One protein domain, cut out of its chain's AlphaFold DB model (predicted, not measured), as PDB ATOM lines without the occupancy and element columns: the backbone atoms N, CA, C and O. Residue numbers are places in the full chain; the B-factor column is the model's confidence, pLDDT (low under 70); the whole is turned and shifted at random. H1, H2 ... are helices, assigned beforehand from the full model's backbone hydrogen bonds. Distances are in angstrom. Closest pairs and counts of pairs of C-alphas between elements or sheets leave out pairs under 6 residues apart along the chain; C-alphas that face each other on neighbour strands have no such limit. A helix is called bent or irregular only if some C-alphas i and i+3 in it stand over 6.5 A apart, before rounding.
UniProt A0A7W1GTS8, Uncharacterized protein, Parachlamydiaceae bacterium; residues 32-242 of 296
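AT A GLANCE: This is residues 32 to 242 of the 296 residues of an uncharacterized protein of Parachlamydiaceae bacterium (UniProt A0A7W1GTS8). Two pairs of antiparallel helices make the two arms of a V: H1 and H7 side by side form the longer arm, H2 and H6 the other, and the chain turns from arm to arm at the corner, once between H1 and H2 and once between H6 and H7. The short helices H4 and H5 pack on H6 in the second arm, with H3 near the end of H2, while H8 folds back on the last turns of H7 at the far end of the first arm. Residues 32 to 40 of H1 stick out beyond that end, and residues 129 to 135 of the long loop between H3 and H4 stick out from the second arm. The printed part has 211 residues with eight named helices, H1 to H8 in order along the chain, and no named strand; its class is all helix. It is loose, with a radius of gyration of the C-alphas of 23.5 A and spans of 69 by 53 by 44 A.

IN THESE COORDINATES: H1, residues 32 to 78, begins with C-alpha 32 at (-83.667, -12.919, 231.619) and is 65.3 A from first to last C-alpha. It has a kink of 34 degrees near residue 45 and is neither bent nor irregular, but only just: C-alphas 43 and 46 are 6.2 A apart. H2, residues 80 to 110, is 45.6 A long, with a kink of 27 degrees near residue 87. H2 is only just irregular, with C-alphas 81 and 84 at 6.9 A. H3 is residues 115 to 118, H4 residues 146 to 151 and H5 residues 154 to 158. H6, residues 166 to 191, is 37.1 A long and begins with C-alpha 166 at (-68.760, 30.780, 222.807). H7, residues 195 to 229, is 51.0 A long. H8, residues 232 to 240, ends with C-alpha 240 at (-71.888, 5.199, 243.396).

HOW THE PARTS SIT: H6 and H7 are the hub, touching four helices each. H1 and H7 touch at a shallow tilt of 18 degrees, opposite ways; their closest C-alphas, of Gly 52 and Ser 226, are 4.6 A apart. H1 and H2 touch only at the corner, with the C-alphas of Val 76 and His 82 closest at 5.2 A, and their lines stand at a steep tilt of 46 degrees. H2 and H6 touch at a shallow tilt of 28 degrees, opposite ways, closest at the C-alphas of Ile 91 and Ile 186, 5.6 A. H3 is close to H2 but not clearly touching it: the C-alphas of Leu 109 and Pro 115 are 6.3 A apart. H4 is about perpendicular to H6, at 74 degrees, and touches its residues 176 to 180, closest at the C-alphas of Ile 150 and Arg 176, 5.5 A. H5 touches residues 166 to 173 of H6, closest at the C-alphas of Phe 154 and Glu 173, 5.3 A. H6 and H7 form a helical hairpin at a steep tilt of 40 degrees, with the C-alphas of Leu 189 and Lys 197 closest at 6.7 A. H8 touches residues 225 to 229 of H7 at a steep tilt of 60 degrees, closest at the C-alphas of Leu 228 and Gly 234, 4.3 A. Among the pairs that stay apart are H1 and H6. Each O i to N i+4 pair is within hydrogen-bond range in H4, H5, H6 and H7, against 41 of 43 in H1, 24 of 27 in H2 and 4 of 5 in H8; H3 is too short for such a pair.

THE WHOLE: The two C-alphas farthest apart, of Thr 32 and Gly 194, are 77.3 A apart. The printed part has no cut. The link from H3 to H4, residues 119 to 145, is long. The mean pLDDT of the printed part is 70.5, and 87 residues are under 70, among them residues 32 to 45, 124 to 143 and 209 to 242.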
ATOM      1  N   THR A  32     -84.052 -13.787 232.746       42.03
ATOM      2  CA  THR A  32     -83.667 -12.919 231.619       42.03
ATOM      3  C   THR A  32     -82.707 -11.810 232.057       42.03
ATOM      4  O   THR A  32     -81.717 -11.560 231.376       42.03
ATOM      5  N   TYR A  33     -82.920 -11.209 233.236       46.19
ATOM      6  CA  TYR A  33     -81.986 -10.224 233.796       46.19
ATOM      7  C   TYR A  33     -80.627 -10.848 234.134       46.19
ATOM      8  O   TYR A  33     -79.599 -10.255 233.820       46.19
ATOM      9  N   LYS A  34     -80.592 -12.067 234.691       47.06
ATOM     10  CA  LYS A  34     -79.332 -12.762 235.016       47.06
ATOM     11  C   LYS A  34     -78.499 -13.067 233.772       47.06
ATOM     12  O   LYS A  34     -77.291 -12.871 233.803       47.06
ATOM     13  N   VAL A  35     -79.129 -13.468 232.665       50.31
ATOM     14  CA  VAL A  35     -78.431 -13.709 231.389       50.31
ATOM     15  C   VAL A  35     -77.923 -12.401 230.774       50.31
ATOM     16  O   VAL A  35     -76.779 -12.349 230.334       50.31
ATOM     17  N   VAL A  36     -78.712 -11.322 230.806       52.69
ATOM     18  CA  VAL A  36     -78.284 -10.003 230.304       52.69
ATOM     19  C   VAL A  36     -77.104  -9.452 231.115       52.69
ATOM     20  O   VAL A  36     -76.123  -9.008 230.524       52.69
ATOM     21  N   TYR A  37     -77.129  -9.557 232.448       53.72
ATOM     22  CA  TYR A  37     -75.994  -9.169 233.294       53.72
ATOM     23  C   TYR A  37     -74.757 -10.038 233.055       53.72
ATOM     24  O   TYR A  37     -73.646  -9.512 233.061       53.72
ATOM     25  N   LEU A  38     -74.923 -11.340 232.802       56.03
ATOM     26  CA  LEU A  38     -73.811 -12.240 232.495       56.03
ATOM     27  C   LEU A  38     -73.169 -11.898 231.144       56.03
ATOM     28  O   LEU A  38     -71.950 -11.829 231.050       56.03
ATOM     29  N   VAL A  39     -73.974 -11.619 230.114       55.94
ATOM     30  CA  VAL A  39     -73.490 -11.235 228.776       55.94
ATOM     31  C   VAL A  39     -72.819  -9.860 228.809       55.94
ATOM     32  O   VAL A  39     -71.723  -9.709 228.274       55.94
ATOM     33  N   ILE A  40     -73.408  -8.877 229.499       55.41
ATOM     34  CA  ILE A  40     -72.772  -7.568 229.720       55.41
ATOM     35  C   ILE A  40     -71.464  -7.744 230.500       55.41
ATOM     36  O   ILE A  40     -70.466  -7.130 230.146       55.41
ATOM     37  N   SER A  41     -71.418  -8.630 231.496       59.16
ATOM     38  CA  SER A  41     -70.186  -8.910 232.244       59.16
ATOM     39  C   SER A  41     -69.140  -9.642 231.400       59.16
ATOM     40  O   SER A  41     -67.968  -9.360 231.544       59.16
ATOM     41  N   ILE A  42     -69.508 -10.536 230.484       65.12
ATOM     42  CA  ILE A  42     -68.538 -11.253 229.635       65.12
ATOM     43  C   ILE A  42     -67.994 -10.355 228.515       65.12
ATOM     44  O   ILE A  42     -66.836 -10.495 228.135       65.12
ATOM     45  N   VAL A  43     -68.802  -9.426 227.995       64.12
ATOM     46  CA  VAL A  43     -68.422  -8.563 226.863       64.12
ATOM     47  C   VAL A  43     -67.832  -7.233 227.322       64.12
ATOM     48  O   VAL A  43     -66.813  -6.793 226.795       64.12
ATOM     49  N   ALA A  44     -68.440  -6.578 228.309       63.34
ATOM     50  CA  ALA A  44     -67.987  -5.273 228.767       63.34
ATOM     51  C   ALA A  44     -66.764  -5.387 229.685       63.34
ATOM     52  O   ALA A  44     -65.902  -4.516 229.650       63.34
ATOM     53  N   TRP A  45     -66.629  -6.470 230.460       68.69
ATOM     54  CA  TRP A  45     -65.508  -6.630 231.388       68.69
ATOM     55  C   TRP A  45     -64.137  -6.689 230.709       68.69
ATOM     56  O   TRP A  45     -63.259  -5.950 231.140       68.69
ATOM     57  N   PRO A  46     -63.918  -7.466 229.629       72.19
ATOM     58  CA  PRO A  46     -62.650  -7.418 228.905       72.19
ATOM     59  C   PRO A  46     -62.343  -6.025 228.350       72.19
ATOM     60  O   PRO A  46     -61.189  -5.605 228.365       72.19
ATOM     61  N   ILE A  47     -63.368  -5.284 227.911       71.69
ATOM     62  CA  ILE A  47     -63.225  -3.915 227.399       71.69
ATOM     63  C   ILE A  47     -62.828  -2.958 228.531       71.69
ATOM     64  O   ILE A  47     -61.887  -2.190 228.361       71.69
ATOM     65  N   PHE A  48     -63.488  -3.019 229.690       64.06
ATOM     66  CA  PHE A  48     -63.167  -2.186 230.852       64.06
ATOM     67  C   PHE A  48     -61.835  -2.558 231.496       64.06
ATOM     68  O   PHE A  48     -61.080  -1.673 231.876       64.06
ATOM     69  N   PHE A  49     -61.498  -3.843 231.562       68.62
ATOM     70  CA  PHE A  49     -60.201  -4.308 232.038       68.62
ATOM     71  C   PHE A  49     -59.072  -3.815 231.126       68.62
ATOM     72  O   PHE A  49     -58.064  -3.308 231.612       68.62
ATOM     73  N   LEU A  50     -59.256  -3.899 229.803       74.00
ATOM     74  CA  LEU A  50     -58.292  -3.391 228.830       74.00
ATOM     75  C   LEU A  50     -58.195  -1.857 228.871       74.00
ATOM     76  O   LEU A  50     -57.091  -1.318 228.908       74.00
ATOM     77  N   ALA A  51     -59.327  -1.151 228.908       68.12
ATOM     78  CA  ALA A  51     -59.368   0.306 229.017       68.12
ATOM     79  C   ALA A  51     -58.748   0.790 230.336       68.12
ATOM     80  O   ALA A  51     -57.941   1.716 230.323       68.12
ATOM     81  N   GLY A  52     -59.051   0.120 231.447       65.94
ATOM     82  CA  GLY A  52     -58.468   0.361 232.763       65.94
ATOM     83  C   GLY A  52     -56.963   0.099 232.779       65.94
ATOM     84  O   GLY A  52     -56.217   0.927 233.284       65.94
ATOM     85  N   ALA A  53     -56.480  -0.973 232.144       72.44
ATOM     86  CA  ALA A  53     -55.046  -1.259 232.034       72.44
ATOM     87  C   ALA A  53     -54.296  -0.209 231.188       72.44
ATOM     88  O   ALA A  53     -53.204   0.243 231.555       72.44
ATOM     89  N   LEU A  54     -54.885   0.227 230.071       74.69
ATOM     90  CA  LEU A  54     -54.326   1.289 229.227       74.69
ATOM     91  C   LEU A  54     -54.342   2.645 229.946       74.69
ATOM     92  O   LEU A  54     -53.351   3.375 229.930       74.69
ATOM     93  N   ALA A  55     -55.437   2.969 230.633       69.75
ATOM     94  CA  ALA A  55     -55.541   4.178 231.438       69.75
ATOM     95  C   ALA A  55     -54.559   4.145 232.618       69.75
ATOM     96  O   ALA A  55     -53.899   5.143 232.889       69.75
ATOM     97  N   LEU A  56     -54.383   2.998 233.278       71.12
ATOM     98  CA  LEU A  56     -53.450   2.823 234.387       71.12
ATOM     99  C   LEU A  56     -52.009   3.081 233.950       71.12
ATOM    100  O   LEU A  56     -51.309   3.855 234.597       71.12
ATOM    101  N   THR A  57     -51.571   2.470 232.847       73.50
ATOM    102  CA  THR A  57     -50.206   2.663 232.327       73.50
ATOM    103  C   THR A  57     -49.963   4.115 231.914       73.50
ATOM    104  O   THR A  57     -48.939   4.696 232.286       73.50
ATOM    105  N   TYR A  58     -50.931   4.742 231.240       76.88
ATOM    106  CA  TYR A  58     -50.897   6.168 230.910       76.88
ATOM    107  C   TYR A  58     -50.800   7.039 232.173       76.88
ATOM    108  O   TYR A  58     -49.848   7.804 232.335       76.88
ATOM    109  N   ASN A  59     -51.737   6.903 233.114       71.31
ATOM    110  CA  ASN A  59     -51.813   7.733 234.318       71.31
ATOM    111  C   ASN A  59     -50.614   7.515 235.256       71.31
ATOM    112  O   ASN A  59     -50.118   8.475 235.851       71.31
ATOM    113  N   ALA A  60     -50.089   6.289 235.339       69.62
ATOM    114  CA  ALA A  60     -48.870   5.980 236.080       69.62
ATOM    115  C   ALA A  60     -47.649   6.675 235.461       69.62
ATOM    116  O   ALA A  60     -46.880   7.308 236.186       69.62
ATOM    117  N   TYR A  61     -47.498   6.647 234.131       82.19
ATOM    118  CA  TYR A  61     -46.440   7.396 233.448       82.19
ATOM    119  C   TYR A  61     -46.494   8.892 233.794       82.19
ATOM    120  O   TYR A  61     -45.472   9.477 234.159       82.19
ATOM    121  N   TYR A  62     -47.678   9.516 233.751       70.50
ATOM    122  CA  TYR A  62     -47.824  10.931 234.115       70.50
ATOM    123  C   TYR A  62     -47.533  11.204 235.592       70.50
ATOM    124  O   TYR A  62     -46.916  12.226 235.902       70.50
ATOM    125  N   TYR A  63     -47.903  10.292 236.494       73.19
ATOM    126  CA  TYR A  63     -47.570  10.390 237.914       73.19
ATOM    127  C   TYR A  63     -46.051  10.370 238.158       73.19
ATOM    128  O   TYR A  63     -45.514  11.249 238.843       73.19
ATOM    129  N   PHE A  64     -45.334   9.409 237.566       73.69
ATOM    130  CA  PHE A  64     -43.877   9.316 237.705       73.69
ATOM    131  C   PHE A  64     -43.166  10.489 237.033       73.69
ATOM    132  O   PHE A  64     -42.260  11.078 237.622       73.69
ATOM    133  N   LYS A  65     -43.632  10.911 235.854       78.88
ATOM    134  CA  LYS A  65     -43.133  12.109 235.173       78.88
ATOM    135  C   LYS A  65     -43.296  13.363 236.033       78.88
ATOM    136  O   LYS A  65     -42.360  14.148 236.150       78.88
ATOM    137  N   ALA A  66     -44.458  13.552 236.661       68.69
ATOM    138  CA  ALA A  66     -44.694  14.674 237.567       68.69
ATOM    139  C   ALA A  66     -43.763  14.619 238.789       68.69
ATOM    140  O   ALA A  66     -43.181  15.636 239.153       68.69
ATOM    141  N   THR A  67     -43.559  13.433 239.366       71.62
ATOM    142  CA  THR A  67     -42.639  13.228 240.498       71.62
ATOM    143  C   THR A  67     -41.192  13.573 240.132       71.62
ATOM    144  O   THR A  67     -40.518  14.270 240.884       71.62
ATOM    145  N   PHE A  68     -40.734  13.167 238.950       79.75
ATOM    146  CA  PHE A  68     -39.397  13.497 238.453       79.75
ATOM    147  C   PHE A  68     -39.209  14.998 238.186       79.75
ATOM    148  O   PHE A  68     -38.182  15.579 238.517       79.75
ATOM    149  N   HIS A  69     -40.204  15.672 237.604       76.69
ATOM    150  CA  HIS A  69     -40.109  17.125 237.440       76.69
ATOM    151  C   HIS A  69     -40.146  17.863 238.782       76.69
ATOM    152  O   HIS A  69     -39.495  18.893 238.929       76.69
ATOM    153  N   GLN A  70     -40.888  17.340 239.759       73.00
ATOM    154  CA  GLN A  70     -40.931  17.893 241.106       73.00
ATOM    155  C   GLN A  70     -39.559  17.827 241.787       73.00
ATOM    156  O   GLN A  70     -39.154  18.823 242.378       73.00
ATOM    157  N   SER A  71     -38.822  16.714 241.667       70.81
ATOM    158  CA  SER A  71     -37.474  16.602 242.250       70.81
ATOM    159  C   SER A  71     -36.497  17.607 241.637       70.81
ATOM    160  O   SER A  71     -35.808  18.300 242.375       70.81
ATOM    161  N   LYS A  72     -36.527  17.789 240.311       78.75
ATOM    162  CA  LYS A  72     -35.711  18.808 239.628       78.75
ATOM    163  C   LYS A  72     -36.003  20.232 240.098       78.75
ATOM    164  O   LYS A  72     -35.107  21.061 240.155       78.75
ATOM    165  N   ILE A  73     -37.261  20.538 240.410       73.31
ATOM    166  CA  ILE A  73     -37.618  21.860 240.939       73.31
ATOM    167  C   ILE A  73     -37.122  22.021 242.377       73.31
ATOM    168  O   ILE A  73     -36.666  23.102 242.726       73.31
ATOM    169  N   ILE A  74     -37.174  20.965 243.195       72.38
ATOM    170  CA  ILE A  74     -36.607  20.995 244.550       72.38
ATOM    171  C   ILE A  74     -35.109  21.297 244.483       72.38
ATOM    172  O   ILE A  74     -34.673  22.205 245.176       72.38
ATOM    173  N   GLU A  75     -34.358  20.621 243.607       75.38
ATOM    174  CA  GLU A  75     -32.919  20.866 243.413       75.38
ATOM    175  C   GLU A  75     -32.623  22.348 243.127       75.38
ATOM    176  O   GLU A  75     -31.728  22.931 243.734       75.38
ATOM    177  N   VAL A  76     -33.438  22.983 242.277       77.81
ATOM    178  CA  VAL A  76     -33.344  24.416 241.942       77.81
ATOM    179  C   VAL A  76     -33.694  25.326 243.123       77.81
ATOM    180  O   VAL A  76     -33.114  26.399 243.263       77.81
ATOM    181  N   LEU A  77     -34.651  24.931 243.964       73.62
ATOM    182  CA  LEU A  77     -35.043  25.703 245.148       73.62
ATOM    183  C   LEU A  77     -34.024  25.580 246.290       73.62
ATOM    184  O   LEU A  77     -33.921  26.499 247.101       73.62
ATOM    185  N   THR A  78     -33.289  24.467 246.359       75.88
ATOM    186  CA  THR A  78     -32.327  24.182 247.434       75.88
ATOM    187  C   THR A  78     -30.892  24.592 247.118       75.88
ATOM    188  O   THR A  78     -30.145  24.882 248.049       75.88
ATOM    189  N   ASP A  79     -30.486  24.606 245.845       76.12
ATOM    190  CA  ASP A  79     -29.111  24.917 245.440       76.12
ATOM    191  C   ASP A  79     -29.083  25.956 244.310       76.12
ATOM    192  O   ASP A  79     -29.505  25.715 243.173       76.12
ATOM    193  N   ASP A  80     -28.515  27.121 244.630       76.44
ATOM    194  CA  ASP A  80     -28.443  28.270 243.732       76.44
ATOM    195  C   ASP A  80     -27.599  27.993 242.465       76.44
ATOM    196  O   ASP A  80     -27.748  28.683 241.452       76.44
ATOM    197  N   ARG A  81     -26.756  26.947 242.455       80.12
ATOM    198  CA  ARG A  81     -25.953  26.552 241.280       80.12
ATOM    199  C   ARG A  81     -26.808  26.086 240.101       80.12
ATOM    200  O   ARG A  81     -26.393  26.242 238.953       80.12
ATOM    201  N   HIS A  82     -28.012  25.573 240.360       81.56
ATOM    202  CA  HIS A  82     -28.928  25.110 239.314       81.56
ATOM    203  C   HIS A  82     -29.800  26.229 238.720       81.56
ATOM    204  O   HIS A  82     -30.489  26.008 237.722       81.56
ATOM    205  N   LEU A  83     -29.756  27.446 239.275       79.94
ATOM    206  CA  LEU A  83     -30.629  28.549 238.855       79.94
ATOM    207  C   LEU A  83     -30.361  29.015 237.424       79.94
ATOM    208  O   LEU A  83     -31.307  29.252 236.678       79.94
ATOM    209  N   LEU A  84     -29.090  29.116 237.018       80.75
ATOM    210  CA  LEU A  84     -28.720  29.561 235.667       80.75
ATOM    211  C   LEU A  84     -29.167  28.565 234.590       80.75
ATOM    212  O   LEU A  84     -29.598  28.958 233.503       80.75
ATOM    213  N   GLU A  85     -29.060  27.270 234.881       86.62
ATOM    214  CA  GLU A  85     -29.531  26.219 233.982       86.62
ATOM    215  C   GLU A  85     -31.063  26.201 233.927       86.62
ATOM    216  O   GLU A  85     -31.648  26.163 232.841       86.62
ATOM    217  N   TYR A  86     -31.718  26.311 235.086       85.56
ATOM    218  CA  TYR A  86     -33.170  26.394 235.179       85.56
ATOM    219  C   TYR A  86     -33.726  27.601 234.421       85.56
ATOM    220  O   TYR A  86     -34.680  27.446 233.666       85.56
ATOM    221  N   GLU A  87     -33.118  28.780 234.554       85.69
ATOM    222  CA  GLU A  87     -33.504  29.991 233.827       85.69
ATOM    223  C   GLU A  87     -33.481  29.763 232.309       85.69
ATOM    224  O   GLU A  87     -34.489  29.977 231.631       85.69
ATOM    225  N   LYS A  88     -32.351  29.284 231.772       88.19
ATOM    226  CA  LYS A  88     -32.189  29.029 230.333       88.19
ATOM    227  C   LYS A  88     -33.209  28.014 229.830       88.19
ATOM    228  O   LYS A  88     -33.886  28.264 228.827       88.19
ATOM    229  N   ASN A  89     -33.355  26.903 230.549       88.31
ATOM    230  CA  ASN A  89     -34.312  25.855 230.214       88.31
ATOM    231  C   ASN A  89     -35.745  26.384 230.267       88.31
ATOM    232  O   ASN A  89     -36.531  26.135 229.354       88.31
ATOM    233  N   ARG A  90     -36.081  27.187 231.279       87.06
ATOM    234  CA  ARG A  90     -37.412  27.765 231.443       87.06
ATOM    235  C   ARG A  90     -37.745  28.752 230.331       87.06
ATOM    236  O   ARG A  90     -38.833  28.671 229.765       87.06
ATOM    237  N   ILE A  91     -36.815  29.634 229.963       87.56
ATOM    238  CA  ILE A  91     -36.984  30.548 228.824       87.56
ATOM    239  C   ILE A  91     -37.204  29.750 227.534       87.56
ATOM    240  O   ILE A  91     -38.110  30.069 226.759       87.56
ATOM    241  N   HIS A  92     -36.410  28.701 227.305       90.38
ATOM    242  CA  HIS A  92     -36.550  27.836 226.136       90.38
ATOM    243  C   HIS A  92     -37.917  27.128 226.101       90.38
ATOM    244  O   HIS A  92     -38.625  27.185 225.093       90.38
ATOM    245  N   GLU A  93     -38.349  26.536 227.215       88.38
ATOM    246  CA  GLU A  93     -39.669  25.916 227.346       88.38
ATOM    247  C   GLU A  93     -40.809  26.909 227.099       88.38
ATOM    248  O   GLU A  93     -41.765  26.577 226.395       88.38
ATOM    249  N   CYS A  94     -40.718  28.123 227.650       85.12
ATOM    250  CA  CYS A  94     -41.710  29.173 227.438       85.12
ATOM    251  C   CYS A  94     -41.814  29.544 225.952       85.12
ATOM    252  O   CYS A  94     -42.927  29.616 225.433       85.12
ATOM    253  N   LYS A  95     -40.686  29.704 225.244       87.12
ATOM    254  CA  LYS A  95     -40.674  29.975 223.793       87.12
ATOM    255  C   LYS A  95     -41.333  28.844 222.998       87.12
ATOM    256  O   LYS A  95     -42.198  29.104 222.163       87.12
ATOM    257  N   ASN A  96     -41.011  27.591 223.318       87.69
ATOM    258  CA  ASN A  96     -41.620  26.430 222.665       87.69
ATOM    259  C   ASN A  96     -43.135  26.353 222.920       87.69
ATOM    260  O   ASN A  96     -43.908  26.046 222.013       87.69
ATOM    261  N   GLN A  97     -43.580  26.640 224.146       83.31
ATOM    262  CA  GLN A  97     -45.005  26.665 224.492       83.31
ATOM    263  C   GLN A  97     -45.744  27.809 223.795       83.31
ATOM    264  O   GLN A  97     -46.846  27.589 223.300       83.31
ATOM    265  N   ILE A  98     -45.132  28.992 223.694       85.38
ATOM    266  CA  ILE A  98     -45.674  30.119 222.926       85.38
ATOM    267  C   ILE A  98     -45.891  29.705 221.469       85.38
ATOM    268  O   ILE A  98     -46.988  29.892 220.952       85.38
ATOM    269  N   ASN A  99     -44.904  29.084 220.823       84.12
ATOM    270  CA  ASN A  99     -45.034  28.653 219.428       84.12
ATOM    271  C   ASN A  99     -46.155  27.617 219.241       84.12
ATOM    272  O   ASN A  99     -46.968  27.749 218.329       84.12
ATOM    273  N   LYS A 100     -46.276  26.644 220.153       84.94
ATOM    274  CA  LYS A 100     -47.385  25.672 220.136       84.94
ATOM    275  C   LYS A 100     -48.748  26.341 220.306       84.94
ATOM    276  O   LYS A 100     -49.686  26.017 219.585       84.94
ATOM    277  N   LEU A 101     -48.868  27.283 221.239       84.81
ATOM    278  CA  LEU A 101     -50.107  28.033 221.459       84.81
ATOM    279  C   LEU A 101     -50.479  28.871 220.236       84.81
ATOM    280  O   LEU A 101     -51.642  28.880 219.843       84.81
ATOM    281  N   LYS A 102     -49.492  29.509 219.598       86.25
ATOM    282  CA  LYS A 102     -49.683  30.239 218.342       86.25
ATOM    283  C   LYS A 102     -50.222  29.324 217.241       86.25
ATOM    284  O   LYS A 102     -51.215  29.656 216.600       86.25
ATOM    285  N   PHE A 103     -49.632  28.139 217.092       83.38
ATOM    286  CA  PHE A 103     -50.082  27.134 216.130       83.38
ATOM    287  C   PHE A 103     -51.521  26.657 216.391       83.38
ATOM    288  O   PHE A 103     -52.266  26.434 215.447       83.38
ATOM    289  N   ILE A 104     -51.945  26.545 217.655       83.75
ATOM    290  CA  ILE A 104     -53.319  26.154 218.021       83.75
ATOM    291  C   ILE A 104     -54.320  27.305 217.812       83.75
ATOM    292  O   ILE A 104     -55.464  27.072 217.406       83.75
ATOM    293  N   ALA A 105     -53.921  28.550 218.082       84.19
ATOM    294  CA  ALA A 105     -54.826  29.698 218.017       84.19
ATOM    295  C   ALA A 105     -55.334  29.959 216.593       84.19
ATOM    296  O   ALA A 105     -56.499  30.296 216.405       84.19
ATOM    297  N   LEU A 106     -54.480  29.785 215.585       84.25
ATOM    298  CA  LEU A 106     -54.776  30.202 214.214       84.25
ATOM    299  C   LEU A 106     -55.846  29.337 213.522       84.25
ATOM    300  O   LEU A 106     -56.799  29.908 212.989       84.25
ATOM    301  N   PRO A 107     -55.804  27.990 213.590       80.81
ATOM    302  CA  PRO A 107     -56.933  27.161 213.175       80.81
ATOM    303  C   PRO A 107     -58.205  27.487 213.961       80.81
ATOM    304  O   PRO A 107     -59.287  27.541 213.380       80.81
ATOM    305  N   THR A 108     -58.081  27.756 215.266       83.12
ATOM    306  CA  THR A 108     -59.228  28.097 216.123       83.12
ATOM    307  C   THR A 108     -59.902  29.394 215.667       83.12
ATOM    308  O   THR A 108     -61.128  29.438 215.589       83.12
ATOM    309  N   LEU A 109     -59.119  30.413 215.293       82.19
ATOM    310  CA  LEU A 109     -59.603  31.666 214.703       82.19
ATOM    311  C   LEU A 109     -60.275  31.442 213.346       82.19
ATOM    312  O   LEU A 109     -61.376  31.936 213.124       82.19
ATOM    313  N   LYS A 110     -59.650  30.663 212.453       80.62
ATOM    314  CA  LYS A 110     -60.192  30.363 211.115       80.62
ATOM    315  C   LYS A 110     -61.539  29.640 211.175       80.62
ATOM    316  O   LYS A 110     -62.366  29.798 210.285       80.62
ATOM    317  N   MET A 111     -61.747  28.829 212.208       79.56
ATOM    318  CA  MET A 111     -62.978  28.069 212.405       79.56
ATOM    319  C   MET A 111     -64.137  28.892 212.984       79.56
ATOM    320  O   MET A 111     -65.241  28.359 213.116       79.56
ATOM    321  N   LEU A 112     -63.920  30.156 213.358       75.94
ATOM    322  CA  LEU A 112     -65.003  31.027 213.804       75.94
ATOM    323  C   LEU A 112     -65.958  31.329 212.647       75.94
ATOM    324  O   LEU A 112     -65.544  31.478 211.503       75.94
ATOM    325  N   ASN A 113     -67.246  31.477 212.956       69.75
ATOM    326  CA  ASN A 113     -68.254  31.806 211.942       69.75
ATOM    327  C   ASN A 113     -68.067  33.220 211.369       69.75
ATOM    328  O   ASN A 113     -68.479  33.487 210.244       69.75
ATOM    329  N   LYS A 114     -67.475  34.129 212.155       71.69
ATOM    330  CA  LYS A 114     -67.286  35.541 211.809       71.69
ATOM    331  C   LYS A 114     -65.965  36.103 212.367       71.69
ATOM    332  O   LYS A 114     -65.971  36.959 213.247       71.69
ATOM    333  N   PRO A 115     -64.810  35.628 211.878       70.31
ATOM    334  CA  PRO A 115     -63.500  36.053 212.381       70.31
ATOM    335  C   PRO A 115     -63.238  37.555 212.177       70.31
ATOM    336  O   PRO A 115     -62.582  38.178 213.006       70.31
ATOM    337  N   ASN A 116     -63.821  38.163 211.138       71.88
ATOM    338  CA  ASN A 116     -63.661  39.588 210.828       71.88
ATOM    339  C   ASN A 116     -64.245  40.521 211.909       71.88
ATOM    340  O   ASN A 116     -63.753  41.632 212.082       71.88
ATOM    341  N   GLU A 117     -65.254  40.078 212.671       73.69
ATOM    342  CA  GLU A 117     -65.847  40.866 213.771       73.69
ATOM    343  C   GLU A 117     -64.895  40.986 214.979       73.69
ATOM    344  O   GLU A 117     -65.085  41.809 215.878       73.69
ATOM    345  N   LEU A 118     -63.807  40.210 214.994       75.00
ATOM    346  CA  LEU A 118     -62.777  40.315 216.020       75.00
ATOM    347  C   LEU A 118     -61.820  41.490 215.798       75.00
ATOM    348  O   LEU A 118     -61.079  41.806 216.728       75.00
ATOM    349  N   GLY A 119     -61.843  42.150 214.636       73.94
ATOM    350  CA  GLY A 119     -60.844  43.167 214.285       73.94
ATOM    351  C   GLY A 119     -59.442  42.582 214.087       73.94
ATOM    352  O   GLY A 119     -58.461  43.314 214.117       73.94
ATOM    353  N   LEU A 120     -59.350  41.260 213.905       80.69
ATOM    354  CA  LEU A 120     -58.122  40.536 213.602       80.69
ATOM    355  C   LEU A 120     -58.167  40.078 212.141       80.69
ATOM    356  O   LEU A 120     -59.231  39.662 211.672       80.69
ATOM    357  N   PRO A 121     -57.043  40.125 211.408       76.00
ATOM    358  CA  PRO A 121     -57.007  39.615 210.047       76.00
ATOM    359  C   PRO A 121     -57.240  38.102 210.042       76.00
ATOM    360  O   PRO A 121     -56.865  37.391 210.976       76.00
ATOM    361  N   ASN A 122     -57.820  37.584 208.960       71.44
ATOM    362  CA  ASN A 122     -57.916  36.138 208.790       71.44
ATOM    363  C   ASN A 122     -56.513  35.534 208.647       71.44
ATOM    364  O   ASN A 122     -55.721  36.033 207.845       71.44
ATOM    365  N   PRO A 123     -56.188  34.456 209.380       71.00
ATOM    366  CA  PRO A 123     -54.880  33.830 209.278       71.00
ATOM    367  C   PRO A 123     -54.704  33.192 207.893       71.00
ATOM    368  O   PRO A 123     -55.435  32.272 207.518       71.00
ATOM    369  N   ILE A 124     -53.721  33.680 207.135       66.00
ATOM    370  CA  ILE A 124     -53.332  33.129 205.833       66.00
ATOM    371  C   ILE A 124     -52.207  32.123 206.073       66.00
ATOM    372  O   ILE A 124     -51.149  32.483 206.585       66.00
ATOM    373  N   ILE A 125     -52.443  30.863 205.711       62.41
ATOM    374  CA  ILE A 125     -51.414  29.821 205.762       62.41
ATOM    375  C   ILE A 125     -50.499  30.030 204.559       62.41
ATOM    376  O   ILE A 125     -50.969  29.959 203.422       62.41
ATOM    377  N   ARG A 126     -49.210  30.279 204.800       57.53
ATOM    378  CA  ARG A 126     -48.194  30.230 203.748       57.53
ATOM    379  C   ARG A 126     -47.449  28.910 203.861       57.53
ATOM    380  O   ARG A 126     -46.898  28.591 204.912       57.53
ATOM    381  N   TYR A 127     -47.453  28.152 202.777       56.88
ATOM    382  CA  TYR A 127     -46.573  27.005 202.614       56.88
ATOM    383  C   TYR A 127     -45.295  27.516 201.938       56.88
ATOM    384  O   TYR A 127     -45.414  28.282 200.978       56.88
ATOM    385  N   PRO A 128     -44.089  27.175 202.425       55.62
ATOM    386  CA  PRO A 128     -42.863  27.523 201.713       55.62
ATOM    387  C   PRO A 128     -42.935  26.934 200.299       55.62
ATOM    388  O   PRO A 128     -43.278  25.760 200.153       55.62
ATOM    389  N   GLU A 129     -42.618  27.733 199.273       54.06
ATOM    390  CA  GLU A 129     -42.851  27.404 197.852       54.06
ATOM    391  C   GLU A 129     -42.124  26.140 197.337       54.06
ATOM    392  O   GLU A 129     -42.322  25.775 196.189       54.06
ATOM    393  N   ASN A 130     -41.355  25.416 198.159       55.31
ATOM    394  CA  ASN A 130     -40.622  24.204 197.766       55.31
ATOM    395  C   ASN A 130     -40.545  23.130 198.874       55.31
ATOM    396  O   ASN A 130     -39.486  22.541 199.080       55.31
ATOM    397  N   THR A 131     -41.628  22.866 199.615       52.62
ATOM    398  CA  THR A 131     -41.622  21.791 200.636       52.62
ATOM    399  C   THR A 131     -42.351  20.545 200.114       52.62
ATOM    400  O   THR A 131     -43.518  20.667 199.733       52.62
ATOM    401  N   PRO A 132     -41.710  19.358 200.060       48.62
ATOM    402  CA  PRO A 132     -42.369  18.109 199.681       48.62
ATOM    403  C   PRO A 132     -43.562  17.821 200.601       48.62
ATOM    404  O   PRO A 132     -43.480  18.039 201.805       48.62
ATOM    405  N   ALA A 133     -44.658  17.294 200.048       50.50
ATOM    406  CA  ALA A 133     -45.928  17.090 200.758       50.50
ATOM    407  C   ALA A 133     -45.864  16.137 201.977       50.50
ATOM    408  O   ALA A 133     -46.848  16.028 202.708       50.50
ATOM    409  N   GLU A 134     -44.742  15.444 202.191       47.44
ATOM    410  CA  GLU A 134     -44.570  14.431 203.243       47.44
ATOM    411  C   GLU A 134     -43.968  14.971 204.546       47.44
ATOM    412  O   GLU A 134     -44.182  14.384 205.607       47.44
ATOM    413  N   GLU A 135     -43.298  16.120 204.519       44.81
ATOM    414  CA  GLU A 135     -42.968  16.847 205.740       44.81
ATOM    415  C   GLU A 135     -44.098  17.836 205.966       44.81
ATOM    416  O   GLU A 135     -44.206  18.791 205.209       44.81
ATOM    417  N   THR A 136     -44.972  17.625 206.959       41.84
ATOM    418  CA  THR A 136     -45.916  18.674 207.380       41.84
ATOM    419  C   THR A 136     -45.093  19.926 207.662       41.84
ATOM    420  O   THR A 136     -44.423  19.953 208.701       41.84
ATOM    421  N   PRO A 137     -45.091  20.944 206.781       44.22
ATOM    422  CA  PRO A 137     -44.287  22.112 207.048       44.22
ATOM    423  C   PRO A 137     -44.878  22.725 208.311       44.22
ATOM    424  O   PRO A 137     -46.106  22.799 208.449       44.22
ATOM    425  N   GLU A 138     -44.026  23.113 209.259       47.16
ATOM    426  CA  GLU A 138     -44.453  23.972 210.355       47.16
ATOM    427  C   GLU A 138     -45.114  25.187 209.704       47.16
ATOM    428  O   GLU A 138     -44.430  26.043 209.150       47.16
ATOM    429  N   ALA A 139     -46.451  25.203 209.660       50.59
ATOM    430  CA  ALA A 139     -47.202  26.272 209.028       50.59
ATOM    431  C   ALA A 139     -46.764  27.575 209.697       50.59
ATOM    432  O   ALA A 139     -47.072  27.828 210.865       50.59
ATOM    433  N   TYR A 140     -45.970  28.354 208.972       50.44
ATOM    434  CA  TYR A 140     -45.407  29.591 209.459       50.44
ATOM    435  C   TYR A 140     -46.411  30.688 209.131       50.44
ATOM    436  O   TYR A 140     -46.847  30.841 207.989       50.44
ATOM    437  N   TYR A 141     -46.804  31.445 210.150       59.41
ATOM    438  CA  TYR A 141     -47.711  32.581 210.012       59.41
ATOM    439  C   TYR A 141     -46.937  33.862 210.349       59.41
ATOM    440  O   TYR A 141     -47.152  34.428 211.425       59.41
ATOM    441  N   PRO A 142     -45.988  34.277 209.481       56.91
ATOM    442  CA  PRO A 142     -45.067  35.381 209.760       56.91
ATOM    443  C   PRO A 142     -45.781  36.694 210.066       56.91
ATOM    444  O   PRO A 142     -45.312  37.471 210.891       56.91
ATOM    445  N   ASP A 143     -46.940  36.901 209.441       65.12
ATOM    446  CA  ASP A 143     -47.572  38.216 209.348       65.12
ATOM    447  C   ASP A 143     -48.825  38.356 210.230       65.12
ATOM    448  O   ASP A 143     -49.564  39.330 210.105       65.12
ATOM    449  N   PHE A 144     -49.120  37.389 211.110       80.56
ATOM    450  CA  PHE A 144     -50.286  37.514 211.989       80.56
ATOM    451  C   PHE A 144     -49.996  38.495 213.142       80.56
ATOM    452  O   PHE A 144     -49.009  38.296 213.864       80.56
ATOM    453  N   PRO A 145     -50.840  39.523 213.378       85.06
ATOM    454  CA  PRO A 145     -50.585  40.549 214.381       85.06
ATOM    455  C   PRO A 145     -50.864  40.018 215.793       85.06
ATOM    456  O   PRO A 145     -51.911  40.239 216.400       85.06
ATOM    457  N   TRP A 146     -49.889  39.298 216.348       85.69
ATOM    458  CA  TRP A 146     -49.986  38.703 217.684       85.69
ATOM    459  C   TRP A 146     -50.193  39.730 218.800       85.69
ATOM    460  O   TRP A 146     -50.796  39.394 219.816       85.69
ATOM    461  N   ASN A 147     -49.733  40.968 218.614       85.56
ATOM    462  CA  ASN A 147     -49.976  42.047 219.569       85.56
ATOM    463  C   ASN A 147     -51.470  42.393 219.642       85.56
ATOM    464  O   ASN A 147     -52.026  42.475 220.735       85.56
ATOM    465  N   ASP A 148     -52.141  42.485 218.494       86.62
ATOM    466  CA  ASP A 148     -53.581  42.751 218.434       86.62
ATOM    467  C   ASP A 148     -54.375  41.575 219.012       86.62
ATOM    468  O   ASP A 148     -55.332  41.764 219.764       86.62
ATOM    469  N   PHE A 149     -53.927  40.341 218.750       88.94
ATOM    470  CA  PHE A 149     -54.505  39.141 219.357       88.94
ATOM    471  C   PHE A 149     -54.421  39.169 220.888       88.94
ATOM    472  O   PHE A 149     -55.399  38.879 221.573       88.94
ATOM    473  N   ILE A 150     -53.259  39.534 221.434       85.19
ATOM    474  CA  ILE A 150     -53.031  39.622 222.882       85.19
ATOM    475  C   ILE A 150     -53.925  40.691 223.532       85.19
ATOM    476  O   ILE A 150     -54.401  40.496 224.656       85.19
ATOM    477  N   ASN A 151     -54.193  41.778 222.811       85.25
ATOM    478  CA  ASN A 151     -55.029  42.889 223.264       85.25
ATOM    479  C   ASN A 151     -56.534  42.658 223.046       85.25
ATOM    480  O   ASN A 151     -57.353  43.425 223.547       85.25
ATOM    481  N   THR A 152     -56.925  41.598 222.337       84.50
ATOM    482  CA  THR A 152     -58.334  41.286 222.079       84.50
ATOM    483  C   THR A 152     -58.963  40.580 223.281       84.50
ATOM    484  O   THR A 152     -58.569  39.473 223.620       84.50
ATOM    485  N   ASN A 153     -59.981  41.173 223.907       83.94
ATOM    486  CA  ASN A 153     -60.755  40.512 224.964       83.94
ATOM    487  C   ASN A 153     -61.805  39.565 224.353       83.94
ATOM    488  O   ASN A 153     -62.892  39.995 223.956       83.94
ATOM    489  N   PHE A 154     -61.490  38.270 224.249       82.62
ATOM    490  CA  PHE A 154     -62.386  37.302 223.610       82.62
ATOM    491  C   PHE A 154     -63.611  36.996 224.477       82.62
ATOM    492  O   PHE A 154     -64.674  36.697 223.937       82.62
ATOM    493  N   LEU A 155     -63.515  37.106 225.806       80.19
ATOM    494  CA  LEU A 155     -64.668  36.896 226.689       80.19
ATOM    495  C   LEU A 155     -65.732  37.973 226.506       80.19
ATOM    496  O   LEU A 155     -66.907  37.649 226.364       80.19
ATOM    497  N   GLU A 156     -65.321  39.235 226.460       80.75
ATOM    498  CA  GLU A 156     -66.233  40.355 226.235       80.75
ATOM    499  C   GLU A 156     -66.917  40.246 224.871       80.75
ATOM    500  O   GLU A 156     -68.143  40.287 224.791       80.75
ATOM    501  N   LYS A 157     -66.144  39.950 223.817       74.88
ATOM    502  CA  LYS A 157     -66.692  39.705 222.475       74.88
ATOM    503  C   LYS A 157     -67.587  38.461 222.401       74.88
ATOM    504  O   LYS A 157     -68.453  38.385 221.541       74.88
ATOM    505  N   SER A 158     -67.415  37.482 223.294       70.00
ATOM    506  CA  SER A 158     -68.261  36.278 223.344       70.00
ATOM    507  C   SER A 158     -69.633  36.492 223.985       70.00
ATOM    508  O   SER A 158     -70.502  35.631 223.846       70.00
ATOM    509  N   ASN A 159     -69.825  37.610 224.692       66.19
ATOM    510  CA  ASN A 159     -71.096  37.954 225.326       66.19
ATOM    511  C   ASN A 159     -72.057  38.676 224.371       66.19
ATOM    512  O   ASN A 159     -73.184  38.967 224.770       66.19
ATOM    513  N   ASP A 160     -71.640  38.944 223.128       65.50
ATOM    514  CA  ASP A 160     -72.523  39.488 222.103       65.50
ATOM    515  C   ASP A 160     -73.644  38.471 221.790       65.50
ATOM    516  O   ASP A 160     -73.355  37.320 221.430       65.50
ATOM    517  N   PRO A 161     -74.929  38.852 221.929       55.34
ATOM    518  CA  PRO A 161     -76.065  37.983 221.628       55.34
ATOM    519  C   PRO A 161     -76.096  37.485 220.171       55.34
ATOM    520  O   PRO A 161     -76.811  36.523 219.871       55.34
ATOM    521  N   TYR A 162     -75.306  38.069 219.262       54.66
ATOM    522  CA  TYR A 162     -75.274  37.712 217.847       54.66
ATOM    523  C   TYR A 162     -74.021  36.908 217.432       54.66
ATOM    524  O   TYR A 162     -73.160  37.364 216.690       54.66
ATOM    525  N   LYS A 163     -74.037  35.605 217.754       57.06
ATOM    526  CA  LYS A 163     -73.423  34.505 216.961       57.06
ATOM    527  C   LYS A 163     -71.884  34.377 216.898       57.06
ATOM    528  O   LYS A 163     -71.375  33.861 215.897       57.06
ATOM    529  N   LEU A 164     -71.136  34.692 217.954       63.09
ATOM    530  CA  LEU A 164     -69.760  34.180 218.086       63.09
ATOM    531  C   LEU A 164     -69.745  32.854 218.870       63.09
ATOM    532  O   LEU A 164     -70.447  32.684 219.863       63.09
ATOM    533  N   ASP A 165     -68.982  31.871 218.384       74.38
ATOM    534  CA  ASP A 165     -68.898  30.522 218.962       74.38
ATOM    535  C   ASP A 165     -68.283  30.575 220.370       74.38
ATOM    536  O   ASP A 165     -67.060  30.586 220.534       74.38
ATOM    537  N   LYS A 166     -69.142  30.609 221.397       77.06
ATOM    538  CA  LYS A 166     -68.760  30.780 222.807       77.06
ATOM    539  C   LYS A 166     -67.664  29.810 223.250       77.06
ATOM    540  O   LYS A 166     -66.756  30.209 223.974       77.06
ATOM    541  N   LYS A 167     -67.701  28.550 222.802       81.50
ATOM    542  CA  LYS A 167     -66.700  27.542 223.188       81.50
ATOM    543  C   LYS A 167     -65.323  27.892 222.623       81.50
ATOM    544  O   LYS A 167     -64.329  27.828 223.347       81.50
ATOM    545  N   ARG A 168     -65.263  28.277 221.348       82.06
ATOM    546  CA  ARG A 168     -64.007  28.669 220.694       82.06
ATOM    547  C   ARG A 168     -63.490  30.010 221.206       82.06
ATOM    548  O   ARG A 168     -62.292  30.131 221.423       82.06
ATOM    549  N   MET A 169     -64.366  30.968 221.497       81.69
ATOM    550  CA  MET A 169     -63.980  32.245 222.111       81.69
ATOM    551  C   MET A 169     -63.372  32.052 223.505       81.69
ATOM    552  O   MET A 169     -62.320  32.613 223.797       81.69
ATOM    553  N   ILE A 170     -63.966  31.184 224.333       79.94
ATOM    554  CA  ILE A 170     -63.382  30.793 225.623       79.94
ATOM    555  C   ILE A 170     -62.003  30.156 225.412       79.94
ATOM    556  O   ILE A 170     -61.061  30.477 226.131       79.94
ATOM    557  N   MET A 171     -61.846  29.267 224.429       79.75
ATOM    558  CA  MET A 171     -60.551  28.649 224.124       79.75
ATOM    559  C   MET A 171     -59.497  29.682 223.690       79.75
ATOM    560  O   MET A 171     -58.361  29.621 224.158       79.75
ATOM    561  N   LEU A 172     -59.869  30.649 222.848       83.12
ATOM    562  CA  LEU A 172     -58.989  31.741 222.422       83.12
ATOM    563  C   LEU A 172     -58.590  32.644 223.592       83.12
ATOM    564  O   LEU A 172     -57.420  33.005 223.690       83.12
ATOM    565  N   GLU A 173     -59.505  32.922 224.523       81.94
ATOM    566  CA  GLU A 173     -59.170  33.653 225.746       81.94
ATOM    567  C   GLU A 173     -58.128  32.902 226.583       81.94
ATOM    568  O   GLU A 173     -57.134  33.481 227.020       81.94
ATOM    569  N   HIS A 174     -58.308  31.595 226.776       78.31
ATOM    570  CA  HIS A 174     -57.333  30.788 227.510       78.31
ATOM    571  C   HIS A 174     -55.956  30.806 226.837       78.31
ATOM    572  O   HIS A 174     -54.931  30.872 227.522       78.31
ATOM    573  N   ILE A 175     -55.920  30.772 225.502       78.00
ATOM    574  CA  ILE A 175     -54.676  30.893 224.738       78.00
ATOM    575  C   ILE A 175     -54.057  32.282 224.940       78.00
ATOM    576  O   ILE A 175     -52.864  32.366 225.228       78.00
ATOM    577  N   ARG A 176     -54.850  33.356 224.861       82.00
ATOM    578  CA  ARG A 176     -54.416  34.744 225.082       82.00
ATOM    579  C   ARG A 176     -53.767  34.934 226.451       82.00
ATOM    580  O   ARG A 176     -52.634  35.407 226.533       82.00
ATOM    581  N   LEU A 177     -54.449  34.511 227.514       77.06
ATOM    582  CA  LEU A 177     -53.942  34.593 228.885       77.06
ATOM    583  C   LEU A 177     -52.667  33.760 229.068       77.06
ATOM    584  O   LEU A 177     -51.709  34.216 229.690       77.06
ATOM    585  N   SER A 178     -52.609  32.574 228.456       78.94
ATOM    586  CA  SER A 178     -51.411  31.726 228.498       78.94
ATOM    587  C   SER A 178     -50.220  32.373 227.785       78.94
ATOM    588  O   SER A 178     -49.103  32.326 228.300       78.94
ATOM    589  N   LEU A 179     -50.439  33.004 226.626       78.50
ATOM    590  CA  LEU A 179     -49.401  33.738 225.899       78.50
ATOM    591  C   LEU A 179     -48.879  34.928 226.713       78.50
ATOM    592  O   LEU A 179     -47.663  35.082 226.832       78.50
ATOM    593  N   LEU A 180     -49.769  35.727 227.310       75.44
ATOM    594  CA  LEU A 180     -49.407  36.838 228.199       75.44
ATOM    595  C   LEU A 180     -48.562  36.370 229.384       75.44
ATOM    596  O   LEU A 180     -47.492  36.919 229.644       75.44
ATOM    597  N   PHE A 181     -49.018  35.325 230.073       78.69
ATOM    598  CA  PHE A 181     -48.329  34.766 231.228       78.69
ATOM    599  C   PHE A 181     -46.928  34.254 230.875       78.69
ATOM    600  O   PHE A 181     -45.955  34.608 231.541       78.69
ATOM    601  N   LEU A 182     -46.798  33.466 229.802       79.50
ATOM    602  CA  LEU A 182     -45.502  32.941 229.355       79.50
ATOM    603  C   LEU A 182     -44.558  34.055 228.897       79.50
ATOM    604  O   LEU A 182     -43.368  34.007 229.201       79.50
ATOM    605  N   SER A 183     -45.085  35.069 228.211       79.44
ATOM    606  CA  SER A 183     -44.292  36.215 227.754       79.44
ATOM    607  C   SER A 183     -43.785  37.032 228.942       79.44
ATOM    608  O   SER A 183     -42.601  37.352 229.000       79.44
ATOM    609  N   ARG A 184     -44.637  37.270 229.951       80.62
ATOM    610  CA  ARG A 184     -44.254  37.942 231.201       80.62
ATOM    611  C   ARG A 184     -43.197  37.155 231.974       80.62
ATOM    612  O   ARG A 184     -42.265  37.766 232.485       80.62
ATOM    613  N   GLN A 185     -43.291  35.822 232.026       81.12
ATOM    614  CA  GLN A 185     -42.234  34.996 232.624       81.12
ATOM    615  C   GLN A 185     -40.895  35.176 231.906       81.12
ATOM    616  O   GLN A 185     -39.882  35.361 232.572       81.12
ATOM    617  N   ILE A 186     -40.882  35.173 230.568       84.25
ATOM    618  CA  ILE A 186     -39.654  35.411 229.796       84.25
ATOM    619  C   ILE A 186     -39.081  36.791 230.124       84.25
ATOM    620  O   ILE A 186     -37.887  36.888 230.395       84.25
ATOM    621  N   THR A 187     -39.904  37.843 230.135       81.50
ATOM    622  CA  THR A 187     -39.465  39.206 230.474       81.50
ATOM    623  C   THR A 187     -38.847  39.267 231.867       81.50
ATOM    624  O   THR A 187     -37.762  39.817 232.024       81.50
ATOM    625  N   VAL A 188     -39.496  38.666 232.867       80.19
ATOM    626  CA  VAL A 188     -39.004  38.636 234.251       80.19
ATOM    627  C   VAL A 188     -37.675  37.884 234.351       80.19
ATOM    628  O   VAL A 188     -36.744  38.386 234.972       80.19
ATOM    629  N   LEU A 189     -37.557  36.722 233.705       81.19
ATOM    630  CA  LEU A 189     -36.327  35.926 233.706       81.19
ATOM    631  C   LEU A 189     -35.184  36.598 232.924       81.19
ATOM    632  O   LEU A 189     -34.025  36.398 233.264       81.19
ATOM    633  N   SER A 190     -35.500  37.407 231.909       81.62
ATOM    634  CA  SER A 190     -34.501  38.022 231.021       81.62
ATOM    635  C   SER A 190     -34.006  39.394 231.499       81.62
ATOM    636  O   SER A 190     -32.855  39.732 231.244       81.62
ATOM    637  N   ASN A 191     -34.851  40.184 232.175       73.88
ATOM    638  CA  ASN A 191     -34.572  41.597 232.486       73.88
ATOM    639  C   ASN A 191     -34.235  41.877 233.957       73.88
ATOM    640  O   ASN A 191     -33.941  43.018 234.305       73.88
ATOM    641  N   SER A 192     -34.318  40.884 234.837       67.25
ATOM    642  CA  SER A 192     -34.002  41.075 236.254       67.25
ATOM    643  C   SER A 192     -32.482  41.096 236.473       67.25
ATOM    644  O   SER A 192     -31.745  40.318 235.868       67.25
ATOM    645  N   ALA A 193     -32.000  42.005 237.324       66.31
ATOM    646  CA  ALA A 193     -30.584  42.139 237.670       66.31
ATOM    647  C   ALA A 193     -30.348  41.736 239.134       66.31
ATOM    648  O   ALA A 193     -31.176  42.014 239.996       66.31
ATOM    649  N   GLY A 194     -29.210  41.098 239.426       65.81
ATOM    650  CA  GLY A 194     -28.783  40.806 240.802       65.81
ATOM    651  C   GLY A 194     -29.764  39.936 241.606       65.81
ATOM    652  O   GLY A 194     -30.278  38.939 241.103       65.81
ATOM    653  N   ASN A 195     -30.003  40.306 242.868       67.50
ATOM    654  CA  ASN A 195     -30.820  39.536 243.819       67.50
ATOM    655  C   ASN A 195     -32.302  39.427 243.413       67.50
ATOM    656  O   ASN A 195     -32.917  38.386 243.647       67.50
ATOM    657  N   ASP A 196     -32.848  40.430 242.719       73.38
ATOM    658  CA  ASP A 196     -34.244  40.426 242.254       73.38
ATOM    659  C   ASP A 196     -34.499  39.319 241.219       73.38
ATOM    660  O   ASP A 196     -35.594  38.758 241.128       73.38
ATOM    661  N   LYS A 197     -33.463  38.956 240.452       73.75
ATOM    662  CA  LYS A 197     -33.506  37.842 239.496       73.75
ATOM    663  C   LYS A 197     -33.616  36.500 240.197       73.75
ATOM    664  O   LYS A 197     -34.410  35.653 239.793       73.75
ATOM    665  N   LEU A 198     -32.831  36.318 241.252       77.19
ATOM    666  CA  LEU A 198     -32.810  35.089 242.036       77.19
ATOM    667  C   LEU A 198     -34.163  34.860 242.718       77.19
ATOM    668  O   LEU A 198     -34.724  33.768 242.629       77.19
ATOM    669  N   GLU A 199     -34.730  35.907 243.316       80.31
ATOM    670  CA  GLU A 199     -36.059  35.853 243.929       80.31
ATOM    671  C   GLU A 199     -37.154  35.551 242.893       80.31
ATOM    672  O   GLU A 199     -38.031  34.717 243.128       80.31
ATOM    673  N   ALA A 200     -37.084  36.166 241.710       78.88
ATOM    674  CA  ALA A 200     -38.032  35.904 240.635       78.88
ATOM    675  C   ALA A 200     -37.954  34.460 240.108       78.88
ATOM    676  O   ALA A 200     -38.993  33.830 239.887       78.88
ATOM    677  N   ILE A 201     -36.744  33.914 239.938       78.75
ATOM    678  CA  ILE A 201     -36.544  32.514 239.542       78.75
ATOM    679  C   ILE A 201     -37.126  31.578 240.606       78.75
ATOM    680  O   ILE A 201     -37.865  30.657 240.250       78.75
ATOM    681  N   LYS A 202     -36.868  31.841 241.896       79.31
ATOM    682  CA  LYS A 202     -37.412  31.044 243.009       79.31
ATOM    683  C   LYS A 202     -38.940  31.066 243.022       79.31
ATOM    684  O   LYS A 202     -39.554  30.004 242.995       79.31
ATOM    685  N   LYS A 203     -39.572  32.236 242.892       77.94
ATOM    686  CA  LYS A 203     -41.043  32.346 242.793       77.94
ATOM    687  C   LYS A 203     -41.621  31.592 241.586       77.94
ATOM    688  O   LYS A 203     -42.660  30.941 241.692       77.94
ATOM    689  N   ILE A 204     -40.960  31.635 240.425       75.50
ATOM    690  CA  ILE A 204     -41.390  30.878 239.233       75.50
ATOM    691  C   ILE A 204     -41.237  29.364 239.448       75.50
ATOM    692  O   ILE A 204     -42.099  28.584 239.015       75.50
ATOM    693  N   ALA A 205     -40.169  28.942 240.123       75.38
ATOM    694  CA  ALA A 205     -39.932  27.553 240.489       75.38
ATOM    695  C   ALA A 205     -40.984  27.049 241.491       75.38
ATOM    696  O   ALA A 205     -41.576  25.997 241.257       75.38
ATOM    697  N   GLU A 206     -41.325  27.827 242.518       72.31
ATOM    698  CA  GLU A 206     -42.396  27.508 243.471       72.31
ATOM    699  C   GLU A 206     -43.768  27.375 242.792       72.31
ATOM    700  O   GLU A 206     -44.483  26.391 242.995       72.31
ATOM    701  N   LEU A 207     -44.125  28.305 241.900       68.00
ATOM    702  CA  LEU A 207     -45.358  28.211 241.107       68.00
ATOM    703  C   LEU A 207     -45.393  26.934 240.260       68.00
ATOM    704  O   LEU A 207     -46.423  26.258 240.145       68.00
ATOM    705  N   SER A 208     -44.253  26.590 239.663       70.31
ATOM    706  CA  SER A 208     -44.102  25.363 238.887       70.31
ATOM    707  C   SER A 208     -44.235  24.127 239.779       70.31
ATOM    708  O   SER A 208     -44.907  23.173 239.382       70.31
ATOM    709  N   PHE A 209     -43.685  24.159 240.996       69.44
ATOM    710  CA  PHE A 209     -43.825  23.102 241.994       69.44
ATOM    711  C   PHE A 209     -45.297  22.850 242.331       69.44
ATOM    712  O   PHE A 209     -45.768  21.721 242.196       69.44
ATOM    713  N   VAL A 210     -46.046  23.899 242.689       67.56
ATOM    714  CA  VAL A 210     -47.477  23.797 243.028       67.56
ATOM    715  C   VAL A 210     -48.265  23.218 241.854       67.56
ATOM    716  O   VAL A 210     -49.018  22.255 242.009       67.56
ATOM    717  N   LYS A 211     -48.044  23.731 240.638       67.50
ATOM    718  CA  LYS A 211     -48.718  23.229 239.431       67.50
ATOM    719  C   LYS A 211     -48.439  21.745 239.178       67.50
ATOM    720  O   LYS A 211     -49.339  21.013 238.764       67.50
ATOM    721  N   ILE A 212     -47.200  21.298 239.376       66.81
ATOM    722  CA  ILE A 212     -46.811  19.898 239.174       66.81
ATOM    723  C   ILE A 212     -47.377  19.006 240.278       66.81
ATOM    724  O   ILE A 212     -47.870  17.922 239.968       66.81
ATOM    725  N   GLN A 213     -47.411  19.481 241.522       67.12
ATOM    726  CA  GLN A 213     -48.046  18.779 242.634       67.12
ATOM    727  C   GLN A 213     -49.539  18.535 242.362       67.12
ATOM    728  O   GLN A 213     -50.019  17.416 242.534       67.12
ATOM    729  N   LEU A 214     -50.263  19.525 241.832       62.47
ATOM    730  CA  LEU A 214     -51.671  19.350 241.446       62.47
ATOM    731  C   LEU A 214     -51.847  18.286 240.351       62.47
ATOM    732  O   LEU A 214     -52.759  17.464 240.428       62.47
ATOM    733  N   LYS A 215     -50.960  18.265 239.345       64.62
ATOM    734  CA  LYS A 215     -50.973  17.238 238.286       64.62
ATOM    735  C   LYS A 215     -50.652  15.845 238.819       64.62
ATOM    736  O   LYS A 215     -51.233  14.868 238.350       64.62
ATOM    737  N   LYS A 216     -49.728  15.749 239.775       67.75
ATOM    738  CA  LYS A 216     -49.361  14.496 240.437       67.75
ATOM    739  C   LYS A 216     -50.549  13.922 241.203       67.75
ATOM    740  O   LYS A 216     -50.875  12.758 241.004       67.75
ATOM    741  N   GLU A 217     -51.238  14.740 241.997       61.50
ATOM    742  CA  GLU A 217     -52.434  14.313 242.735       61.50
ATOM    743  C   GLU A 217     -53.589  13.930 241.804       61.50
ATOM    744  O   GLU A 217     -54.251  12.916 242.015       61.50
ATOM    745  N   GLU A 218     -53.810  14.693 240.733       62.91
ATOM    746  CA  GLU A 218     -54.778  14.327 239.698       62.91
ATOM    747  C   GLU A 218     -54.432  12.967 239.074       62.91
ATOM    748  O   GLU A 218     -55.276  12.075 239.039       62.91
ATOM    749  N   SER A 219     -53.176  12.765 238.670       60.72
ATOM    750  CA  SER A 219     -52.715  11.497 238.085       60.72
ATOM    751  C   SER A 219     -52.845  10.332 239.070       60.72
ATOM    752  O   SER A 219     -53.265   9.249 238.681       60.72
ATOM    753  N   LYS A 220     -52.556  10.550 240.359       65.94
ATOM    754  CA  LYS A 220     -52.723   9.551 241.427       65.94
ATOM    755  C   LYS A 220     -54.185   9.121 241.581       65.94
ATOM    756  O   LYS A 220     -54.460   7.930 241.701       65.94
ATOM    757  N   LYS A 221     -55.124  10.073 241.541       63.12
ATOM    758  CA  LYS A 221     -56.565   9.773 241.564       63.12
ATOM    759  C   LYS A 221     -56.990   8.970 240.340       63.12
ATOM    760  O   LYS A 221     -57.738   8.010 240.481       63.12
ATOM    761  N   TRP A 222     -56.484   9.324 239.161       63.03
ATOM    762  CA  TRP A 222     -56.783   8.586 237.937       63.03
ATOM    763  C   TRP A 222     -56.182   7.180 237.932       63.03
ATOM    764  O   TRP A 222     -56.874   6.253 237.540       63.03
ATOM    765  N   VAL A 223     -54.966   6.986 238.452       61.81
ATOM    766  CA  VAL A 223     -54.384   5.651 238.695       61.81
ATOM    767  C   VAL A 223     -55.308   4.814 239.579       61.81
ATOM    768  O   VAL A 223     -55.610   3.672 239.246       61.81
ATOM    769  N   PHE A 224     -55.801   5.390 240.678       60.97
ATOM    770  CA  PHE A 224     -56.736   4.702 241.565       60.97
ATOM    771  C   PHE A 224     -58.065   4.367 240.865       60.97
ATOM    772  O   PHE A 224     -58.528   3.235 240.968       60.97
ATOM    773  N   SER A 225     -58.639   5.301 240.094       60.84
ATOM    774  CA  SER A 225     -59.841   5.056 239.275       60.84
ATOM    775  C   SER A 225     -59.619   3.926 238.273       60.84
ATOM    776  O   SER A 225     -60.438   3.021 238.187       60.84
ATOM    777  N   SER A 226     -58.484   3.928 237.569       58.28
ATOM    778  CA  SER A 226     -58.141   2.891 236.594       58.28
ATOM    779  C   SER A 226     -57.995   1.515 237.249       58.28
ATOM    780  O   SER A 226     -58.472   0.531 236.698       58.28
ATOM    781  N   ILE A 227     -57.413   1.433 238.452       64.12
ATOM    782  CA  ILE A 227     -57.366   0.182 239.232       64.12
ATOM    783  C   ILE A 227     -58.780  -0.264 239.633       64.12
ATOM    784  O   ILE A 227     -59.102  -1.443 239.519       64.12
ATOM    785  N   LEU A 228     -59.639   0.658 240.078       60.53
ATOM    786  CA  LEU A 228     -61.025   0.338 240.436       60.53
ATOM    787  C   LEU A 228     -61.856  -0.117 239.231       60.53
ATOM    788  O   LEU A 228     -62.683  -1.011 239.374       60.53
ATOM    789  N   GLU A 229     -61.622   0.449 238.050       61.59
ATOM    790  CA  GLU A 229     -62.244   0.028 236.787       61.59
ATOM    791  C   GLU A 229     -61.814  -1.388 236.367       61.59
ATOM    792  O   GLU A 229     -62.567  -2.079 235.685       61.59
ATOM    793  N   MET A 230     -60.650  -1.852 236.837       59.16
ATOM    794  CA  MET A 230     -60.163  -3.223 236.656       59.16
ATOM    795  C   MET A 230     -60.683  -4.212 237.715       59.16
ATOM    796  O   MET A 230     -60.378  -5.399 237.609       59.16
ATOM    797  N   ILE A 231     -61.476  -3.785 238.716       62.78
ATOM    798  CA  ILE A 231     -62.108  -4.673 239.719       62.78
ATOM    799  C   ILE A 231     -63.647  -4.669 239.569       62.78
ATOM    800  O   ILE A 231     -64.245  -3.592 239.595       62.78
ATOM    801  N   PRO A 232     -64.339  -5.830 239.477       54.16
ATOM    802  CA  PRO A 232     -65.784  -5.864 239.204       54.16
ATOM    803  C   PRO A 232     -66.628  -5.084 240.223       54.16
ATOM    804  O   PRO A 232     -67.555  -4.375 239.849       54.16
ATOM    805  N   LEU A 233     -66.267  -5.151 241.510       53.25
ATOM    806  CA  LEU A 233     -66.893  -4.371 242.591       53.25
ATOM    807  C   LEU A 233     -66.430  -2.901 242.622       53.25
ATOM    808  O   LEU A 233     -67.164  -2.032 243.091       53.25
ATOM    809  N   GLY A 234     -65.236  -2.608 242.102       43.81
ATOM    810  CA  GLY A 234     -64.679  -1.257 242.017       43.81
ATOM    811  C   GLY A 234     -65.391  -0.381 240.983       43.81
ATOM    812  O   GLY A 234     -65.539   0.817 241.210       43.81
ATOM    813  N   HIS A 235     -65.930  -0.969 239.910       47.62
ATOM    814  CA  HIS A 235     -66.759  -0.256 238.931       47.62
ATOM    815  C   HIS A 235     -68.079   0.251 239.543       47.62
ATOM    816  O   HIS A 235     -68.460   1.408 239.348       47.62
ATOM    817  N   PHE A 236     -68.737  -0.573 240.366       45.56
ATOM    818  CA  PHE A 236     -69.899  -0.142 241.150       45.56
ATOM    819  C   PHE A 236     -69.502   0.935 242.167       45.56
ATOM    820  O   PHE A 236     -70.171   1.961 242.266       45.56
ATOM    821  N   TRP A 237     -68.367   0.773 242.852       44.47
ATOM    822  CA  TRP A 237     -67.860   1.790 243.773       44.47
ATOM    823  C   TRP A 237     -67.607   3.132 243.066       44.47
ATOM    824  O   TRP A 237     -68.080   4.153 243.545       44.47
ATOM    825  N   ASN A 238     -66.963   3.168 241.898       42.47
ATOM    826  CA  ASN A 238     -66.700   4.410 241.154       42.47
ATOM    827  C   ASN A 238     -67.991   5.097 240.657       42.47
ATOM    828  O   ASN A 238     -68.082   6.322 240.603       42.47
ATOM    829  N   THR A 239     -69.021   4.305 240.345       46.50
ATOM    830  CA  THR A 239     -70.319   4.814 239.876       46.50
ATOM    831  C   THR A 239     -71.171   5.381 241.022       46.50
ATOM    832  O   THR A 239     -71.881   6.364 240.824       46.50
ATOM    833  N   PHE A 240     -71.077   4.809 242.230       40.06
ATOM    834  CA  PHE A 240     -71.888   5.199 243.396       40.06
ATOM    835  C   PHE A 240     -71.156   6.069 244.433       40.06
ATOM    836  O   PHE A 240     -71.808   6.747 245.222       40.06
ATOM    837  N   SER A 241     -69.823   6.101 244.428       41.91
ATOM    838  CA  SER A 241     -68.994   6.916 245.330       41.91
ATOM    839  C   SER A 241     -68.333   8.079 244.593       41.91
ATOM    840  O   SER A 241     -67.134   8.330 244.724       41.91
ATOM    841  N   GLN A 242     -69.111   8.830 243.807       43.19
ATOM    842  CA  GLN A 242     -68.596  10.110 243.335       43.19
ATOM    843  C   GLN A 242     -68.214  10.951 244.563       43.19
ATOM    844  O   GLN A 242     -69.079  11.222 245.402       43.19
TER     845      GLN A 242